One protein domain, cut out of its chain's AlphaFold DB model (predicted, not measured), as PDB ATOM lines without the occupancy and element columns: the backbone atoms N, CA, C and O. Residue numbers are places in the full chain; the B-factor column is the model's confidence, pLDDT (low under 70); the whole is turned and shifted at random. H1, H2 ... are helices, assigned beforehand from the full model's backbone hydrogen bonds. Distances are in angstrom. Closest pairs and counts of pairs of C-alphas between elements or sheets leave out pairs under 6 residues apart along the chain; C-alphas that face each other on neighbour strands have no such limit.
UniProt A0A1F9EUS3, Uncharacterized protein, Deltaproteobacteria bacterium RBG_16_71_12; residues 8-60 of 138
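Overview. This is residues 8 to 60 of the 138 residues of an uncharacterized protein of Deltaproteobacteria bacterium RBG_16_71_12 (UniProt A0A1F9EUS3). Two separate pairs of helices, joined by a long loop, make a flat, open U: H1 and H2 form a corner at one end, and H3 and H4 fold back into a V at the other. H1 and H4 are the two tips of the U, with nothing between them, and H3 runs along its base. The printed part has 53 residues, with four named helices in the order H1, H2, H3, H4 and no named strand; the class is all helix. The whole is loose, with a radius of gyration of the C-alphas of 12.9 A and spans of 34 by 28 by 13 A.

Arrangement. H1, residues 8 to 13, and H2, residues 18 to 23, touch only at the corner by their tight link. Their closest C-alphas, those of Ala 11 and Leu 18, are 5.4 A apart, and their lines are about perpendicular, at 86 degrees. H2 is apart from H3, residues 36 to 47. H3 touches H4, residues 51 to 58, with its residues 40 to 44 alone; the closest C-alphas, those of Val 40 and Ala 52, are 7.0 A apart. H3 and H4 run opposite ways at a steep tilt of 46 degrees. H1 is apart from H3 and from H4, and H2 is apart from H4. In H1, H2, H3 and H4 every O i to N i+4 pair is within hydrogen-bond range.

Along the chain. H1 begins at C-alpha 8, at (137.686, 83.565, 114.671), and measures 8.8 A from first to last C-alpha; H2 measures 8.7 A. H3, the longest helix with 12 residues, measures 16.6 A from C-alpha 36 at (139.473, 78.238, 132.427). H4 measures 10.5 A and ends at C-alpha 58, at (156.799, 75.772, 131.251).

Size, cuts and confidence. The two C-alphas farthest apart, those of Lys 8 and Asp 48, are 35.5 A apart. The printed part has no cut. The link from H2 to H3, residues 24 to 35, is long, and the link from H3 to H4 is tight. The mean pLDDT of the printed part is 85.5, and residues 27 to 34 are under 70.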
ATOM      1  N   LYS A   8     138.213  84.722 115.421       90.38
ATOM      2  CA  LYS A   8     137.686  83.565 114.671       90.38
ATOM      3  C   LYS A   8     138.709  82.443 114.520       90.38
ATOM      4  O   LYS A   8     138.357  81.282 114.699       90.38
ATOM      5  N   HIS A   9     139.949  82.792 114.186       92.19
ATOM      6  CA  HIS A   9     141.016  81.812 114.022       92.19
ATOM      7  C   HIS A   9     141.376  81.188 115.373       92.19
ATOM      8  O   HIS A   9     141.418  79.970 115.493       92.19
ATOM      9  N   VAL A  10     141.510  82.015 116.414       91.69
ATOM     10  CA  VAL A  10     141.787  81.545 117.780       91.69
ATOM     11  C   VAL A  10     140.699  80.589 118.285       91.69
ATOM     12  O   VAL A  10     141.020  79.551 118.851       91.69
ATOM     13  N   ALA A  11     139.419  80.894 118.056       92.56
ATOM     14  CA  ALA A  11     138.315  80.027 118.471       92.56
ATOM     15  C   ALA A  11     138.369  78.649 117.786       92.56
ATOM     16  O   ALA A  11     138.166  77.631 118.443       92.56
ATOM     17  N   ALA A  12     138.694  78.621 116.487       93.44
ATOM     18  CA  ALA A  12     138.840  77.383 115.727       93.44
ATOM     19  C   ALA A  12     140.007  76.523 116.243       93.44
ATOM     20  O   ALA A  12     139.812  75.336 116.485       93.44
ATOM     21  N   GLU A  13     141.175  77.128 116.480       93.69
ATOM     22  CA  GLU A  13     142.353  76.433 117.029       93.69
ATOM     23  C   GLU A  13     142.105  75.884 118.441       93.69
ATOM     24  O   GLU A  13     142.566  74.800 118.789       93.69
ATOM     25  N   LEU A  14     141.340  76.610 119.259       91.06
ATOM     26  CA  LEU A  14     140.967  76.177 120.608       91.06
ATOM     27  C   LEU A  14     139.790  75.187 120.631       91.06
ATOM     28  O   LEU A  14     139.455  74.677 121.698       91.06
ATOM     29  N   GLY A  15     139.141  74.926 119.490       93.56
ATOM     30  CA  GLY A  15     137.969  74.050 119.413       93.56
ATOM     31  C   GLY A  15     136.742  74.585 120.162       93.56
ATOM     32  O   GLY A  15     135.905  73.803 120.613       93.56
ATOM     33  N   VAL A  16     136.622  75.907 120.318       92.88
ATOM     34  CA  VAL A  16     135.515  76.568 121.030       92.88
ATOM     35  C   VAL A  16     134.708  77.468 120.100       92.88
ATOM     36  O   VAL A  16     135.163  77.874 119.032       92.88
ATOM     37  N   SER A  17     133.482  77.814 120.497       93.44
ATOM     38  CA  SER A  17     132.695  78.783 119.732       93.44
ATOM     39  C   SER A  17     133.262  80.196 119.890       93.44
ATOM     40  O   SER A  17     133.765  80.569 120.949       93.44
ATOM     41  N   LEU A  18     133.121  81.020 118.847       92.38
ATOM     42  CA  LEU A  18     133.523  82.429 118.894       92.38
ATOM     43  C   LEU A  18     132.827  83.181 120.042       92.38
ATOM     44  O   LEU A  18     133.448  83.998 120.713       92.38
ATOM     45  N   SER A  19     131.551  82.874 120.293       90.38
ATOM     46  CA  SER A  19     130.792  83.449 121.405       90.38
ATOM     47  C   SER A  19     131.356  83.048 122.769       90.38
ATOM     48  O   SER A  19     131.395  83.885 123.662       90.38
ATOM     49  N   LEU A  20     131.803  81.797 122.945       88.69
ATOM     50  CA  LEU A  20     132.438  81.357 124.191       88.69
ATOM     51  C   LEU A  20     133.802  82.027 124.388       88.69
ATOM     52  O   LEU A  20     134.105  82.465 125.492       88.69
ATOM     53  N   LEU A  21     134.585  82.170 123.315       89.31
ATOM     54  CA  LEU A  21     135.869  82.868 123.367       89.31
ATOM     55  C   LEU A  21     135.709  84.337 123.792       89.31
ATOM     56  O   LEU A  21     136.474  84.808 124.627       89.31
ATOM     57  N   TYR A  22     134.711  85.051 123.257       87.62
ATOM     58  CA  TYR A  22     134.424  86.423 123.692       87.62
ATOM     59  C   TYR A  22     133.952  86.483 125.145       87.62
ATOM     60  O   TYR A  22     134.439  87.328 125.891       87.62
ATOM     61  N   LYS A  23     133.103  85.543 125.576       86.06
ATOM     62  CA  LYS A  23     132.692  85.440 126.985       86.06
ATOM     63  C   LYS A  23     133.868  85.246 127.939       86.06
ATOM     64  O   LYS A  23     133.858  85.786 129.032       86.06
ATOM     65  N   TRP A  24     134.898  84.499 127.540       87.38
ATOM     66  CA  TRP A  24     136.115  84.343 128.348       87.38
ATOM     67  C   TRP A  24     136.977  85.607 128.427       87.38
ATOM     68  O   TRP A  24     137.861  85.677 129.276       87.38
ATOM     69  N   SER A  25     136.760  86.579 127.540       81.31
ATOM     70  CA  SER A  25     137.467  87.864 127.552       81.31
ATOM     71  C   SER A  25     136.720  88.985 128.275       81.31
ATOM     72  O   SER A  25     137.248  90.093 128.366       81.31
ATOM     73  N   GLU A  26     135.506  88.718 128.759       81.06
ATOM     74  CA  GLU A  26     134.740  89.651 129.586       81.06
ATOM     75  C   GLU A  26     135.328  89.714 131.015       81.06
ATOM     76  O   GLU A  26     135.936  88.741 131.464       81.06
ATOM     77  N   PRO A  27     135.185  90.844 131.733       69.00
ATOM     78  CA  PRO A  27     135.645  90.972 133.117       69.00
ATOM     79  C   PRO A  27     134.993  89.950 134.065       69.00
ATOM     80  O   PRO A  27     133.858  89.513 133.855       69.00
ATOM     81  N   GLU A  28     135.697  89.596 135.145       64.12
ATOM     82  CA  GLU A  28     135.193  88.663 136.159       64.12
ATOM     83  C   GLU A  28     133.847  89.126 136.750       64.12
ATOM     84  O   GLU A  28     133.674  90.284 137.124       64.12
ATOM     85  N   GLY A  29     132.894  88.194 136.872       58.19
ATOM     86  CA  GLY A  29     131.593  88.427 137.513       58.19
ATOM     87  C   GLY A  29     130.409  88.667 136.569       58.19
ATOM     88  O   GLY A  29     129.270  88.607 137.032       58.19
ATOM     89  N   GLU A  30     130.634  88.858 135.264       52.47
ATOM     90  CA  GLU A  30     129.553  89.138 134.294       52.47
ATOM     91  C   GLU A  30     129.131  87.923 133.435       52.47
ATOM     92  O   GLU A  30     128.064  87.938 132.818       52.47
ATOM     93  N   SER A  31     129.894  86.822 133.445       53.31
ATOM     94  CA  SER A  31     129.643  85.643 132.598       53.31
ATOM     95  C   SER A  31     129.253  84.388 133.394       53.31
ATOM     96  O   SER A  31     129.940  83.961 134.320       53.31
ATOM     97  N   GLY A  32     128.178  83.713 132.964       57.62
ATOM     98  CA  GLY A  32     127.783  82.384 133.458       57.62
ATOM     99  C   GLY A  32     128.689  81.228 132.993       57.62
ATOM    100  O   GLY A  32     128.468  80.085 133.388       57.62
ATOM    101  N   ALA A  33     129.697  81.500 132.155       63.66
ATOM    102  CA  ALA A  33     130.705  80.537 131.716       63.66
ATOM    103  C   ALA A  33     132.102  81.046 132.105       63.66
ATOM    104  O   ALA A  33     132.639  81.939 131.453       63.66
ATOM    105  N   ALA A  34     132.673  80.476 133.170       69.38
ATOM    106  CA  ALA A  34     133.975  80.880 133.700       69.38
ATOM    107  C   ALA A  34     135.103  80.630 132.687       69.38
ATOM    108  O   ALA A  34     135.135  79.568 132.050       69.38
ATOM    109  N   ASN A  35     136.034  81.579 132.565       85.06
ATOM    110  CA  ASN A  35     137.263  81.359 131.815       85.06
ATOM    111  C   ASN A  35     138.086  80.268 132.541       85.06
ATOM    112  O   ASN A  35     138.192  80.282 133.773       85.06
ATOM    113  N   PRO A  36     138.647  79.278 131.821       87.12
ATOM    114  CA  PRO A  36     139.473  78.238 132.427       87.12
ATOM    115  C   PRO A  36     140.649  78.779 133.249       87.12
ATOM    116  O   PRO A  36     141.017  78.163 134.248       87.12
ATOM    117  N   LEU A  37     141.224  79.922 132.862       87.56
ATOM    118  CA  LEU A  37     142.317  80.554 133.599       87.56
ATOM    119  C   LEU A  37     141.863  81.071 134.967       87.56
ATOM    120  O   LEU A  37     142.589  80.860 135.934       87.56
ATOM    121  N   ASP A  38     140.652  81.623 135.081       85.69
ATOM    122  CA  ASP A  38     140.087  82.066 136.366       85.69
ATOM    123  C   ASP A  38     139.965  80.883 137.333       85.69
ATOM    124  O   ASP A  38     140.269  80.982 138.518       85.69
ATOM    125  N   ARG A  39     139.574  79.707 136.820       86.88
ATOM    126  CA  ARG A  39     139.490  78.478 137.626       86.88
ATOM    127  C   ARG A  39     140.858  77.991 138.085       86.88
ATOM    128  O   ARG A  39     140.967  77.511 139.209       86.88
ATOM    129  N   VAL A  40     141.882  78.099 137.239       90.19
ATOM    130  CA  VAL A  40     143.261  77.750 137.612       90.19
ATOM    131  C   VAL A  40     143.804  78.730 138.650       90.19
ATOM    132  O   VAL A  40     144.415  78.290 139.621       90.19
ATOM    133  N   ALA A  41     143.548  80.029 138.486       88.94
ATOM    134  CA  ALA A  41     143.947  81.054 139.446       88.94
ATOM    135  C   ALA A  41     143.272  80.835 140.808       88.94
ATOM    136  O   ALA A  41     143.947  80.811 141.838       88.94
ATOM    137  N   GLU A  42     141.960  80.591 140.813       89.12
ATOM    138  CA  GLU A  42     141.206  80.307 142.032       89.12
ATOM    139  C   GLU A  42     141.671  79.009 142.696       89.12
ATOM    140  O   GLU A  42     141.860  78.979 143.908       89.12
ATOM    141  N   LEU A  43     141.929  77.951 141.921       89.31
ATOM    142  CA  LEU A  43     142.503  76.717 142.453       89.31
ATOM    143  C   LEU A  43     143.831  77.004 143.164       89.31
ATOM    144  O   LEU A  43     143.946  76.679 144.341       89.31
ATOM    145  N   SER A  44     144.768  77.677 142.483       91.25
ATOM    146  CA  SER A  44     146.079  78.069 143.030       91.25
ATOM    147  C   SER A  44     145.933  78.815 144.354       91.25
ATOM    148  O   SER A  44     146.621  78.509 145.325       91.25
ATOM    149  N   ARG A  45     144.992  79.767 144.411       90.38
ATOM    150  CA  ARG A  45     144.722  80.601 145.587       90.38
ATOM    151  C   ARG A  45     144.147  79.801 146.753       90.38
ATOM    152  O   ARG A  45     144.550  80.016 147.891       90.38
ATOM    153  N   VAL A  46     143.182  78.918 146.494       92.94
ATOM    154  CA  VAL A  46     142.481  78.160 147.543       92.94
ATOM    155  C   VAL A  46     143.360  77.040 148.102       92.94
ATOM    156  O   VAL A  46     143.241  76.707 149.280       92.94
ATOM    157  N   THR A  47     144.252  76.472 147.288       93.50
ATOM    158  CA  THR A  47     145.184  75.419 147.719       93.50
ATOM    159  C   THR A  47     146.544  75.943 148.180       93.50
ATOM    160  O   THR A  47     147.325  75.149 148.692       93.50
ATOM    161  N   ASP A  48     146.831  77.235 147.977       90.25
ATOM    162  CA  ASP A  48     148.170  77.841 148.095       90.25
ATOM    163  C   ASP A  48     149.244  77.017 147.360       90.25
ATOM    164  O   ASP A  48     150.324  76.727 147.873       90.25
ATOM    165  N   ASP A  49     148.905  76.577 146.144       89.88
ATOM    166  CA  ASP A  49     149.735  75.675 145.346       89.88
ATOM    167  C   ASP A  49     149.860  76.166 143.904       89.88
ATOM    168  O   ASP A  49     148.975  75.974 143.069       89.88
ATOM    169  N   ASP A  50     151.019  76.746 143.604       91.00
ATOM    170  CA  ASP A  50     151.306  77.369 142.316       91.00
ATOM    171  C   ASP A  50     151.812  76.378 141.248       91.00
ATOM    172  O   ASP A  50     152.228  76.787 140.159       91.00
ATOM    173  N   ARG A  51     151.759  75.056 141.494       89.31
ATOM    174  CA  ARG A  51     152.220  74.038 140.525       89.31
ATOM    175  C   ARG A  51     151.510  74.131 139.176       89.31
ATOM    176  O   ARG A  51     152.151  73.937 138.142       89.31
ATOM    177  N   ALA A  52     150.213  74.439 139.163       90.69
ATOM    178  CA  ALA A  52     149.452  74.593 137.922       90.69
ATOM    179  C   ALA A  52     149.925  75.812 137.108       90.69
ATOM    180  O   ALA A  52     150.111  75.721 135.892       90.69
ATOM    181  N   VAL A  53     150.195  76.930 137.785       92.25
ATOM    182  CA  VAL A  53     150.726  78.158 137.174       92.25
ATOM    183  C   VAL A  53     152.135  77.917 136.629       92.25
ATOM    184  O   VAL A  53     152.437  78.258 135.483       92.25
ATOM    185  N   GLN A  54     152.979  77.233 137.405       89.75
ATOM    186  CA  GLN A  54     154.327  76.859 136.987       89.75
ATOM    187  C   GLN A  54     154.316  75.920 135.773       89.75
ATOM    188  O   GLN A  54     155.138  76.058 134.863       89.75
ATOM    189  N   TRP A  55     153.372  74.976 135.716       90.81
ATOM    190  CA  TRP A  55     153.194  74.111 134.550       90.81
ATOM    191  C   TRP A  55     152.821  74.912 133.296       90.81
ATOM    192  O   TRP A  55     153.417  74.678 132.242       90.81
ATOM    193  N   LEU A  56     151.902  75.882 133.407       91.75
ATOM    194  CA  LEU A  56     151.513  76.761 132.297       91.75
ATOM    195  C   LEU A  56     152.702  77.571 131.767       91.75
ATOM    196  O   LEU A  56     152.906  77.631 130.554       91.75
ATOM    197  N   ALA A  57     153.522  78.139 132.655       91.19
ATOM    198  CA  ALA A  57     154.725  78.873 132.266       91.19
ATOM    199  C   ALA A  57     155.695  77.985 131.464       91.19
ATOM    200  O   ALA A  57     156.169  78.374 130.390       91.19
ATOM    201  N   ARG A  58     155.914  76.743 131.918       88.38
ATOM    202  CA  ARG A  58     156.799  75.772 131.251       88.38
ATOM    203  C   ARG A  58     156.338  75.393 129.842       88.38
ATOM    204  O   ARG A  58     157.192  75.155 128.991       88.38
ATOM    205  N   GLN A  59     155.031  75.415 129.551       89.69
ATOM    206  CA  GLN A  59     154.512  75.153 128.193       89.69
ATOM    207  C   GLN A  59     155.037  76.144 127.144       89.69
ATOM    208  O   GLN A  59     154.983  75.877 125.944       89.69
ATOM    209  N   ARG A  60     155.548  77.298 127.584       91.19
ATOM    210  CA  ARG A  60     156.139  78.332 126.727       91.19
ATOM    211  C   ARG A  60     157.619  78.569 127.026       91.19
ATOM    212  O   ARG A  60     158.117  79.652 126.746       91.19
TER     213      ARG A  60